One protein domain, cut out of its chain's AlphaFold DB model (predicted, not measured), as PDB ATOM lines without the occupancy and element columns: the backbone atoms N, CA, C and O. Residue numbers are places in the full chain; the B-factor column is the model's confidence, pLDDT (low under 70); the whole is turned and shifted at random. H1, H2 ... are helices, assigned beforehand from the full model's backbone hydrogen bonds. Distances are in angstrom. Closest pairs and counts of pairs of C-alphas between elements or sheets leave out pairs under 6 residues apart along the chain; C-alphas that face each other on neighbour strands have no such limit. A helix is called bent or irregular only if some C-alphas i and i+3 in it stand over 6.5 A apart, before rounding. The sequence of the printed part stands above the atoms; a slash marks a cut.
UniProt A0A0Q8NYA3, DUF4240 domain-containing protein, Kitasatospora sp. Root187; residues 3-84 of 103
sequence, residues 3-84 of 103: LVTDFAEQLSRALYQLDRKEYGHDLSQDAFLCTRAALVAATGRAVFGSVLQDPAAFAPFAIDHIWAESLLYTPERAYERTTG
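What this domain is: This is residues 3 to 84 of the 103 residues of the protein "DUF4240 domain-containing protein" of Kitasatospora sp. Root187 (UniProt A0A0Q8NYA3). H3 stands in the middle: on one side H1 and H7 lie side by side as an arm running opposite ways, with the inner part of H1 crossing H3, and on the other side the short helices H2, H4 and H5 make a head. H6 packs on H3 just before H7. The printed part has 82 residues with seven named helices, H1 to H7 along the chain, and no named strand; its class is all helix. It is compact, with a radius of gyration of the C-alphas of 13.2 A, yet elongated, spanning 42 by 24 by 18 A.

How they stand to each other: Start at H1, residues 3 to 17: its residues 11 to 15 alone touch H3, residues 29 to 42, at a steep tilt of 62 degrees, closest at C-alphas Leu 15 and Arg 36, 5.9 A. Its residues 4 to 8 alone touch H7, residues 74 to 83, at a shallow tilt of 16 degrees, opposite ways, closest at C-alphas Ala 8 and Pro 75, 5.6 A. H2, residues 21 to 24, touches H5, residues 55 to 63, closest at C-alphas Glu 22 and Pro 55, 6.4 A. H3 and H5 touch about perpendicular, at 78 degrees, closest at C-alphas Thr 35 and Ala 62, 6.1 A. H4, residues 45 to 53, and H5 only just touch, only at the corner, with 3 pairs of C-alphas within 8 A, closest Val 51 and Ala 57, 5.1 A. H6, residues 69 to 72, touches H3, closest at C-alphas Glu 69 and Cys 34, 5.3 A. In H1, H3, H4 and H7 every O i to N i+4 pair is within hydrogen-bond range; H5 has 1 of 5, with 4 of 6 O i to N i+3 pairs.

Where its parts are: Find C-alpha 3 at (20.704, -5.908, 12.679); from there H1 runs 21.0 A to C-alpha 17. H3 runs 20.0 A from C-alpha 29 to C-alpha 42. H5 is irregular, but only just: C-alphas 57 and 60 are 6.7 A apart. H7 ends at C-alpha 83, (10.069, -7.840, 5.326).

The domain as a whole: The two C-alphas farthest apart, of Ala 56 and Gly 84, are 42.8 A apart. The printed part has no cut, and the six links between helices are tight. Look for pLDDT under 70 at residues 24 to 25 and 64 to 66.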
ATOM      1  N   LEU A   3      20.292  -4.701  11.953       82.00
ATOM      2  CA  LEU A   3      20.704  -5.908  12.679       82.00
ATOM      3  C   LEU A   3      20.888  -7.155  11.798       82.00
ATOM      4  O   LEU A   3      21.845  -7.897  11.988       82.00
ATOM      5  N   VAL A   4      19.991  -7.400  10.837       81.50
ATOM      6  CA  VAL A   4      20.098  -8.569   9.941       81.50
ATOM      7  C   VAL A   4      21.252  -8.390   8.957       81.50
ATOM      8  O   VAL A   4      21.976  -9.341   8.673       81.50
ATOM      9  N   THR A   5      21.445  -7.169   8.455       82.19
ATOM     10  CA  THR A   5      22.570  -6.840   7.576       82.19
ATOM     11  C   THR A   5      23.896  -6.929   8.329       82.19
ATOM     12  O   THR A   5      24.820  -7.561   7.835       82.19
ATOM     13  N   ASP A   6      23.969  -6.394   9.546       87.69
ATOM     14  CA  ASP A   6      25.161  -6.432  10.393       87.69
ATOM     15  C   ASP A   6      25.536  -7.871  10.765       87.69
ATOM     16  O   ASP A   6      26.711  -8.232  10.735       87.69
ATOM     17  N   PHE A   7      24.544  -8.717  11.065       87.75
ATOM     18  CA  PHE A   7      24.767 -10.145  11.288       87.75
ATOM     19  C   PHE A   7      25.282 -10.847  10.025       87.75
ATOM     20  O   PHE A   7      26.252 -11.598  10.104       87.75
ATOM     21  N   ALA A   8      24.678 -10.579   8.859       87.50
ATOM     22  CA  ALA A   8      25.127 -11.144   7.585       87.50
ATOM     23  C   ALA A   8      26.586 -10.766   7.276       87.50
ATOM     24  O   ALA A   8      27.372 -11.626   6.887       87.50
ATOM     25  N   GLU A   9      26.960  -9.505   7.500       89.75
ATOM     26  CA  GLU A   9      28.326  -9.008   7.303       89.75
ATOM     27  C   GLU A   9      29.321  -9.637   8.285       89.75
ATOM     28  O   GLU A   9      30.423 -10.021   7.898       89.75
ATOM     29  N   GLN A  10      28.942  -9.785   9.557       90.88
ATOM     30  CA  GLN A  10      29.796 -10.428  10.558       90.88
ATOM     31  C   GLN A  10      30.018 -11.911  10.251       90.88
ATOM     32  O   GLN A  10      31.157 -12.378  10.319       90.88
ATOM     33  N   LEU A  11      28.954 -12.630   9.881       90.81
ATOM     34  CA  LEU A  11      29.033 -14.030   9.470       90.81
ATOM     35  C   LEU A  11      29.917 -14.177   8.229       90.81
ATOM     36  O   LEU A  11      30.854 -14.971   8.232       90.81
ATOM     37  N   SER A  12      29.659 -13.366   7.204       90.31
ATOM     38  CA  SER A  12      30.432 -13.354   5.964       90.31
ATOM     39  C   SER A  12      31.922 -13.106   6.221       90.31
ATOM     40  O   SER A  12      32.771 -13.884   5.780       90.31
ATOM     41  N   ARG A  13      32.254 -12.090   7.024       90.88
ATOM     42  CA  ARG A  13      33.638 -11.786   7.400       90.88
ATOM     43  C   ARG A  13      34.303 -12.940   8.148       90.88
ATOM     44  O   ARG A  13      35.455 -13.248   7.864       90.88
ATOM     45  N   ALA A  14      33.607 -13.568   9.094       91.19
ATOM     46  CA  ALA A  14      34.161 -14.680   9.861       91.19
ATOM     47  C   ALA A  14      34.470 -15.892   8.967       91.19
ATOM     48  O   ALA A  14      35.547 -16.478   9.069       91.19
ATOM     49  N   LEU A  15      33.561 -16.229   8.050       91.31
ATOM     50  CA  LEU A  15      33.762 -17.313   7.087       91.31
ATOM     51  C   LEU A  15      34.891 -17.001   6.095       91.31
ATOM     52  O   LEU A  15      35.666 -17.897   5.764       91.31
ATOM     53  N   TYR A  16      35.011 -15.743   5.664       89.75
ATOM     54  CA  TYR A  16      36.087 -15.277   4.784       89.75
ATOM     55  C   TYR A  16      37.469 -15.398   5.440       89.75
ATOM     56  O   TYR A  16      38.418 -15.861   4.817       89.75
ATOM     57  N   GLN A  17      37.591 -15.048   6.724       90.25
ATOM     58  CA  GLN A  17      38.848 -15.196   7.473       90.25
ATOM     59  C   GLN A  17      39.279 -16.657   7.648       90.25
ATOM     60  O   GLN A  17      40.463 -16.935   7.810       90.25
ATOM     61  N   LEU A  18      38.319 -17.583   7.632       88.81
ATOM     62  CA  LEU A  18      38.577 -19.019   7.688       88.81
ATOM     63  C   LEU A  18      38.755 -19.644   6.300       88.81
ATOM     64  O   LEU A  18      38.923 -20.852   6.201       88.81
ATOM     65  N   ASP A  19      38.691 -18.875   5.219       89.38
ATOM     66  CA  ASP A  19      38.826 -19.386   3.854       89.38
ATOM     67  C   ASP A  19      40.300 -19.572   3.464       89.38
ATOM     68  O   ASP A  19      40.813 -18.939   2.546       89.38
ATOM     69  N   ARG A  20      41.014 -20.410   4.223       86.38
ATOM     70  CA  ARG A  20      42.456 -20.630   4.071       86.38
ATOM     71  C   ARG A  20      42.724 -22.002   3.469       86.38
ATOM     72  O   ARG A  20      42.134 -23.004   3.876       86.38
ATOM     73  N   LYS A  21      43.671 -22.070   2.526       80.50
ATOM     74  CA  LYS A  21      44.047 -23.318   1.825       80.50
ATOM     75  C   LYS A  21      44.528 -24.419   2.772       80.50
ATOM     76  O   LYS A  21      44.335 -25.594   2.483       80.50
ATOM     77  N   GLU A  22      45.111 -24.025   3.901       82.00
ATOM     78  CA  GLU A  22      45.605 -24.910   4.965       82.00
ATOM     79  C   GLU A  22      44.495 -25.767   5.597       82.00
ATOM     80  O   GLU A  22      44.788 -26.809   6.172       82.00
ATOM     81  N   TYR A  23      43.229 -25.351   5.488       79.56
ATOM     82  CA  TYR A  23      42.089 -26.021   6.120       79.56
ATOM     83  C   TYR A  23      41.301 -26.929   5.159       79.56
ATOM     84  O   TYR A  23      40.631 -27.860   5.599       79.56
ATOM     85  N   GLY A  24      41.332 -26.632   3.854       69.12
ATOM     86  CA  GLY A  24      40.403 -27.196   2.865       69.12
ATOM     87  C   GLY A  24      40.969 -28.293   1.960       69.12
ATOM     88  O   GLY A  24      40.222 -28.810   1.137       69.12
ATOM     89  N   HIS A  25      42.257 -28.646   2.078       69.94
ATOM     90  CA  HIS A  25      42.954 -29.480   1.083       69.94
ATOM     91  C   HIS A  25      42.301 -30.852   0.842       69.94
ATOM     92  O   HIS A  25      42.242 -31.303  -0.299       69.94
ATOM     93  N   ASP A  26      41.746 -31.460   1.892       77.12
ATOM     94  CA  ASP A  26      41.138 -32.796   1.839       77.12
ATOM     95  C   ASP A  26      39.594 -32.767   1.863       77.12
ATOM     96  O   ASP A  26      38.946 -33.808   1.976       77.12
ATOM     97  N   LEU A  27      38.980 -31.582   1.761       79.88
ATOM     98  CA  LEU A  27      37.528 -31.399   1.838       79.88
ATOM     99  C   LEU A  27      36.931 -31.003   0.484       79.88
ATOM    100  O   LEU A  27      37.510 -30.230  -0.282       79.88
ATOM    101  N   SER A  28      35.708 -31.471   0.209       85.69
ATOM    102  CA  SER A  28      34.913 -30.902  -0.884       85.69
ATOM    103  C   SER A  28      34.597 -29.427  -0.604       85.69
ATOM    104  O   SER A  28      34.595 -28.989   0.549       85.69
ATOM    105  N   GLN A  29      34.291 -28.655  -1.651       82.69
ATOM    106  CA  GLN A  29      33.937 -27.238  -1.503       82.69
ATOM    107  C   GLN A  29      32.780 -27.026  -0.518       82.69
ATOM    108  O   GLN A  29      32.877 -26.148   0.340       82.69
ATOM    109  N   ASP A  30      31.737 -27.853  -0.589       85.69
ATOM    110  CA  ASP A  30      30.572 -27.748   0.292       85.69
ATOM    111  C   ASP A  30      30.894 -28.173   1.726       85.69
ATOM    112  O   ASP A  30      30.493 -27.503   2.678       85.69
ATOM    113  N   ALA A  31      31.674 -29.247   1.895       84.56
ATOM    114  CA  ALA A  31      32.113 -29.695   3.212       84.56
ATOM    115  C   ALA A  31      32.988 -28.631   3.883       84.56
ATOM    116  O   ALA A  31      32.816 -28.354   5.070       84.56
ATOM    117  N   PHE A  32      33.872 -27.980   3.127       88.00
ATOM    118  CA  PHE A  32      34.709 -26.905   3.639       88.00
ATOM    119  C   PHE A  32      33.883 -25.681   4.063       88.00
ATOM    120  O   PHE A  32      34.065 -25.154   5.164       88.00
ATOM    121  N   LEU A  33      32.921 -25.257   3.240       88.19
ATOM    122  CA  LEU A  33      32.000 -24.168   3.575       88.19
ATOM    123  C   LEU A  33      31.160 -24.484   4.824       88.19
ATOM    124  O   LEU A  33      31.086 -23.669   5.746       88.19
ATOM    125  N   CYS A  34      30.581 -25.681   4.888       85.44
ATOM    126  CA  CYS A  34      29.788 -26.123   6.033       85.44
ATOM    127  C   CYS A  34      30.622 -26.235   7.313       85.44
ATOM    128  O   CYS A  34      30.144 -25.862   8.382       85.44
ATOM    129  N   THR A  35      31.876 -26.678   7.207       88.19
ATOM    130  CA  THR A  35      32.789 -26.790   8.354       88.19
ATOM    131  C   THR A  35      33.148 -25.416   8.915       88.19
ATOM    132  O   THR A  35      33.108 -25.217  10.130       88.19
ATOM    133  N   ARG A  36      33.419 -24.424   8.053       90.81
ATOM    134  CA  ARG A  36      33.635 -23.032   8.490       90.81
ATOM    135  C   ARG A  36      32.405 -22.478   9.211       90.81
ATOM    136  O   ARG A  36      32.542 -21.851  10.261       90.81
ATOM    137  N   ALA A  37      31.205 -22.763   8.703       89.69
ATOM    138  CA  ALA A  37      29.960 -22.393   9.374       89.69
ATOM    139  C   ALA A  37      29.792 -23.100  10.727       89.69
ATOM    140  O   ALA A  37      29.378 -22.468  11.698       89.69
ATOM    141  N   ALA A  38      30.153 -24.382  10.819       87.31
ATOM    142  CA  ALA A  38      30.062 -25.155  12.054       87.31
ATOM    143  C   ALA A  38      31.013 -24.614  13.119       87.31
ATOM    144  O   ALA A  38      30.615 -24.452  14.269       87.31
ATOM    145  N   LEU A  39      32.235 -24.255  12.730       87.06
ATOM    146  CA  LEU A  39      33.201 -23.615  13.612       87.06
ATOM    147  C   LEU A  39      32.668 -22.270  14.127       87.06
ATOM    148  O   LEU A  39      32.693 -22.033  15.332       87.06
ATOM    149  N   VAL A  40      32.108 -21.418  13.262       88.69
ATOM    150  CA  VAL A  40      31.487 -20.149  13.695       88.69
ATOM    151  C   VAL A  40      30.304 -20.388  14.647       88.69
ATOM    152  O   VAL A  40      30.146 -19.648  15.614       88.69
ATOM    153  N   ALA A  41      29.491 -21.421  14.407       83.38
ATOM    154  CA  ALA A  41      28.335 -21.752  15.243       83.38
ATOM    155  C   ALA A  41      28.721 -22.329  16.613       83.38
ATOM    156  O   ALA A  41      28.100 -22.009  17.626       83.38
ATOM    157  N   ALA A  42      29.709 -23.223  16.639       76.62
ATOM    158  CA  ALA A  42      30.060 -24.010  17.813       76.62
ATOM    159  C   ALA A  42      31.019 -23.280  18.759       76.62
ATOM    160  O   ALA A  42      31.156 -23.674  19.918       76.62
ATOM    161  N   THR A  43      31.717 -22.247  18.280       73.31
ATOM    162  CA  THR A  43      32.896 -21.734  18.973       73.31
ATOM    163  C   THR A  43      32.794 -20.260  19.353       73.31
ATOM    164  O   THR A  43      32.280 -19.417  18.623       73.31
ATOM    165  N   GLY A  44      33.305 -19.932  20.542       76.06
ATOM    166  CA  GLY A  44      33.482 -18.548  20.973       76.06
ATOM    167  C   GLY A  44      34.746 -17.912  20.384       76.06
ATOM    168  O   GLY A  44      35.611 -18.586  19.824       76.06
ATOM    169  N   ARG A  45      34.909 -16.600  20.604       80.94
ATOM    170  CA  ARG A  45      36.033 -15.795  20.082       80.94
ATOM    171  C   ARG A  45      37.420 -16.394  20.349       80.94
ATOM    172  O   ARG A  45      38.312 -16.229  19.525       80.94
ATOM    173  N   ALA A  46      37.606 -17.067  21.484       83.12
ATOM    174  CA  ALA A  46      38.880 -17.683  21.851       83.12
ATOM    175  C   ALA A  46      39.263 -18.845  20.921       83.12
ATOM    176  O   ALA A  46      40.399 -18.911  20.468       83.12
ATOM    177  N   VAL A  47      38.308 -19.718  20.601       84.12
ATOM    178  CA  VAL A  47      38.537 -20.893  19.749       84.12
ATOM    179  C   VAL A  47      38.605 -20.491  18.274       84.12
ATOM    180  O   VAL A  47      39.470 -20.963  17.545       84.12
ATOM    181  N   PHE A  48      37.777 -19.532  17.845       87.50
ATOM    182  CA  PHE A  48      37.938 -18.911  16.527       87.50
ATOM    183  C   PHE A  48      39.347 -18.314  16.370       87.50
ATOM    184  O   PHE A  48      40.029 -18.549  15.377       87.50
ATOM    185  N   GLY A  49      39.821 -17.594  17.393       86.94
ATOM    186  CA  GLY A  49      41.173 -17.046  17.430       86.94
ATOM    187  C   GLY A  49      42.264 -18.117  17.394       86.94
ATOM    188  O   GLY A  49      43.232 -17.946  16.663       86.94
ATOM    189  N   SER A  50      42.113 -19.223  18.131       86.75
ATOM    190  CA  SER A  50      43.112 -20.297  18.130       86.75
ATOM    191  C   SER A  50      43.227 -20.980  16.773       86.75
ATOM    192  O   SER A  50      44.339 -21.261  16.352       86.75
ATOM    193  N   VAL A  51      42.117 -21.180  16.056       88.69
ATOM    194  CA  VAL A  51      42.144 -21.767  14.706       88.69
ATOM    195  C   VAL A  51      42.819 -20.842  13.691       88.69
ATOM    196  O   VAL A  51      43.554 -21.305  12.819       88.69
ATOM    197  N   LEU A  52      42.637 -19.526  13.831       88.19
ATOM    198  CA  LEU A  52      43.360 -18.562  12.999       88.19
ATOM    199  C   LEU A  52      44.875 -18.562  13.257       88.19
ATOM    200  O   LEU A  52      45.632 -18.205  12.360       88.19
ATOM    201  N   GLN A  53      45.316 -18.925  14.466       88.81
ATOM    202  CA  GLN A  53      46.740 -19.009  14.812       88.81
ATOM    203  C   GLN A  53      47.356 -20.368  14.467       88.81
ATOM    204  O   GLN A  53      48.498 -20.417  14.020       88.81
ATOM    205  N   ASP A  54      46.615 -21.454  14.680       89.06
ATOM    206  CA  ASP A  54      47.061 -22.825  14.454       89.06
ATOM    207  C   ASP A  54      46.064 -23.581  13.560       89.06
ATOM    208  O   ASP A  54      44.987 -23.977  14.021       89.06
ATOM    209  N   PRO A  55      46.427 -23.836  12.289       85.94
ATOM    210  CA  PRO A  55      45.607 -24.613  11.370       85.94
ATOM    211  C   PRO A  55      45.254 -26.018  11.841       85.94
ATOM    212  O   PRO A  55      44.184 -26.521  11.492       85.94
ATOM    213  N   ALA A  56      46.093 -26.650  12.665       86.38
ATOM    214  CA  ALA A  56      45.807 -27.986  13.179       86.38
ATOM    215  C   ALA A  56      44.555 -28.002  14.075       86.38
ATOM    216  O   ALA A  56      43.851 -29.011  14.140       86.38
ATOM    217  N   ALA A  57      44.214 -26.870  14.701       87.25
ATOM    218  CA  ALA A  57      43.007 -26.733  15.510       87.25
ATOM    219  C   ALA A  57      41.706 -26.753  14.679       87.25
ATOM    220  O   ALA A  57      40.626 -26.880  15.255       87.25
ATOM    221  N   PHE A  58      41.783 -26.654  13.344       85.94
ATOM    222  CA  PHE A  58      40.630 -26.816  12.450       85.94
ATOM    223  C   PHE A  58      40.226 -28.288  12.272       85.94
ATOM    224  O   PHE A  58      39.042 -28.588  12.118       85.94
ATOM    225  N   ALA A  59      41.189 -29.216  12.334       84.06
ATOM    226  CA  ALA A  59      40.980 -30.628  12.008       84.06
ATOM    227  C   ALA A  59      39.813 -31.301  12.765       84.06
ATOM    228  O   ALA A  59      39.038 -32.004  12.115       84.06
ATOM    229  N   PRO A  60      39.588 -31.063  14.075       82.75
ATOM    230  CA  PRO A  60      38.457 -31.658  14.793       82.75
ATOM    231  C   PRO A  60      37.085 -31.312  14.202       82.75
ATOM    232  O   PRO A  60      36.157 -32.106  14.309       82.75
ATOM    233  N   PHE A  61      36.947 -30.151  13.556       79.56
ATOM    234  CA  PHE A  61      35.687 -29.723  12.941       79.56
ATOM    235  C   PHE A  61      35.449 -30.379  11.573       79.56
ATOM    236  O   PHE A  61      34.306 -30.466  11.127       79.56
ATOM    237  N   ALA A  62      36.512 -30.864  10.926       78.25
ATOM    238  CA  ALA A  62      36.466 -31.493   9.608       78.25
ATOM    239  C   ALA A  62      36.141 -33.000   9.651       78.25
ATOM    240  O   ALA A  62      35.692 -33.545   8.646       78.25
ATOM    241  N   ILE A  63      36.355 -33.668  10.793       70.31
ATOM    242  CA  ILE A  63      36.298 -35.139  10.922       70.31
ATOM    243  C   ILE A  63      34.864 -35.691  10.907       70.31
ATOM    244  O   ILE A  63      34.622 -36.724  10.291       70.31
ATOM    245  N   ASP A  64      33.904 -34.999  11.524       66.50
ATOM    246  CA  ASP A  64      32.532 -35.515  11.687       66.50
ATOM    247  C   ASP A  64      31.537 -34.977  10.645       66.50
ATOM    248  O   ASP A  64      30.338 -35.230  10.747       66.50
ATOM    249  N   HIS A  65      32.011 -34.214   9.651       64.94
ATOM    250  CA  HIS A  65      31.163 -33.538   8.663       64.94
ATOM    251  C   HIS A  65      29.976 -32.817   9.321       64.94
ATOM    252  O   HIS A  65      28.813 -33.044   8.984       64.94
ATOM    253  N   ILE A  66      30.254 -31.931  10.281       69.88
ATOM    254  CA  ILE A  66      29.199 -31.132  10.908       69.88
ATOM    255  C   ILE A  66      28.652 -30.153   9.861       69.88
ATOM    256  O   ILE A  66      29.284 -29.159   9.508       69.88
ATOM    257  N   TRP A  67      27.454 -30.441   9.351       72.94
ATOM    258  CA  TRP A  67      26.792 -29.621   8.338       72.94
ATOM    259  C   TRP A  67      25.991 -28.489   8.982       72.94
ATOM    260  O   TRP A  67      24.796 -28.605   9.246       72.94
ATOM    261  N   ALA A  68      26.650 -27.352   9.210       83.69
ATOM    262  CA  ALA A  68      26.002 -26.124   9.678       83.69
ATOM    263  C   ALA A  68      25.486 -25.239   8.526       83.69
ATOM    264  O   ALA A  68      25.425 -24.015   8.645       83.69
ATOM    265  N   GLU A  69      25.084 -25.851   7.411       85.19
ATOM    266  CA  GLU A  69      24.607 -25.165   6.204       85.19
ATOM    267  C   GLU A  69      23.456 -24.185   6.500       85.19
ATOM    268  O   GLU A  69      23.405 -23.075   5.972       85.19
ATOM    269  N   SER A  70      22.559 -24.546   7.422       85.81
ATOM    270  CA  SER A  70      21.427 -23.690   7.812       85.81
ATOM    271  C   SER A  70      21.848 -22.316   8.349       85.81
ATOM    272  O   SER A  70      21.080 -21.357   8.224       85.81
ATOM    273  N   LEU A  71      23.056 -22.185   8.912       87.31
ATOM    274  CA  LEU A  71      23.579 -20.896   9.369       87.31
ATOM    275  C   LEU A  71      23.787 -19.926   8.196       87.31
ATOM    276  O   LEU A  71      23.488 -18.742   8.329       87.31
ATOM    277  N   LEU A  72      24.213 -20.435   7.036       86.88
ATOM    278  CA  LEU A  72      24.495 -19.641   5.835       86.88
ATOM    279  C   LEU A  72      23.240 -18.938   5.306       86.88
ATOM    280  O   LEU A  72      23.299 -17.792   4.875       86.88
ATOM    281  N   TYR A  73      22.091 -19.608   5.401       87.44
ATOM    282  CA  TYR A  73      20.794 -19.098   4.941       87.44
ATOM    283  C   TYR A  73      20.032 -18.307   6.012       87.44
ATOM    284  O   TYR A  73      18.967 -17.746   5.743       87.44
ATOM    285  N   THR A  74      20.528 -18.274   7.251       90.38
ATOM    286  CA  THR A  74      19.827 -17.632   8.373       90.38
ATOM    287  C   THR A  74      19.574 -16.133   8.147       90.38
ATOM    288  O   THR A  74      18.440 -15.707   8.377       90.38
ATOM    289  N   PRO A  75      20.540 -15.318   7.665       86.56
ATOM    290  CA  PRO A  75      20.297 -13.892   7.447       86.56
ATOM    291  C   PRO A  75      19.238 -13.618   6.371       86.56
ATOM    292  O   PRO A  75      18.370 -12.766   6.560       86.56
ATOM    293  N   GLU A  76      19.280 -14.359   5.264       86.94
ATOM    294  CA  GLU A  76      18.328 -14.246   4.150       86.94
ATOM    295  C   GLU A  76      16.916 -14.610   4.612       86.94
ATOM    296  O   GLU A  76      15.989 -13.812   4.473       86.94
ATOM    297  N   ARG A  77      16.768 -15.762   5.281       89.38
ATOM    298  CA  ARG A  77      15.485 -16.224   5.833       89.38
ATOM    299  C   ARG A  77      14.926 -15.262   6.882       89.38
ATOM    300  O   ARG A  77      13.717 -15.052   6.939       89.38
ATOM    301  N   ALA A  78      15.777 -14.681   7.727       87.75
ATOM    302  CA  ALA A  78      15.353 -13.689   8.714       87.75
ATOM    303  C   ALA A  78      14.875 -12.391   8.044       87.75
ATOM    304  O   ALA A  78      13.861 -11.819   8.450       87.75
ATOM    305  N   TYR A  79      15.572 -11.938   7.000       86.56
ATOM    306  CA  TYR A  79      15.171 -10.770   6.221       86.56
ATOM    307  C   TYR A  79      13.829 -10.999   5.514       86.56
ATOM    308  O   TYR A  79      12.923 -10.170   5.621       86.56
ATOM    309  N   GLU A  80      13.668 -12.142   4.852       89.56
ATOM    310  CA  GLU A  80      12.435 -12.499   4.151       89.56
ATOM    311  C   GLU A  80      11.252 -12.581   5.117       89.56
ATOM    312  O   GLU A  80      10.225 -11.942   4.896       89.56
ATOM    313  N   ARG A  81      11.417 -13.261   6.258       88.88
ATOM    314  CA  ARG A  81      10.366 -13.357   7.283       88.88
ATOM    315  C   ARG A  81       9.955 -12.011   7.872       88.88
ATOM    316  O   ARG A  81       8.799 -11.848   8.248       88.88
ATOM    317  N   THR A  82      10.882 -11.063   7.997       87.81
ATOM    318  CA  THR A  82      10.599  -9.760   8.624       87.81
ATOM    319  C   THR A  82      10.097  -8.710   7.638       87.81
ATOM    320  O   THR A  82       9.435  -7.763   8.056       87.81
ATOM    321  N   THR A  83      10.390  -8.856   6.344       86.44
ATOM    322  CA  THR A  83      10.069  -7.840   5.326       86.44
ATOM    323  C   THR A  83       9.101  -8.320   4.248       86.44
ATOM    324  O   THR A  83       8.565  -7.488   3.515       86.44
ATOM    325  N   GLY A  84       8.889  -9.633   4.126       88.00
ATOM    326  CA  GLY A  84       8.153 -10.261   3.026       88.00
ATOM    327  C   GLY A  84       8.865 -10.173   1.672       88.00
ATOM    328  O   GLY A  84       8.233 -10.405   0.645       88.00
TER     329      GLY A  84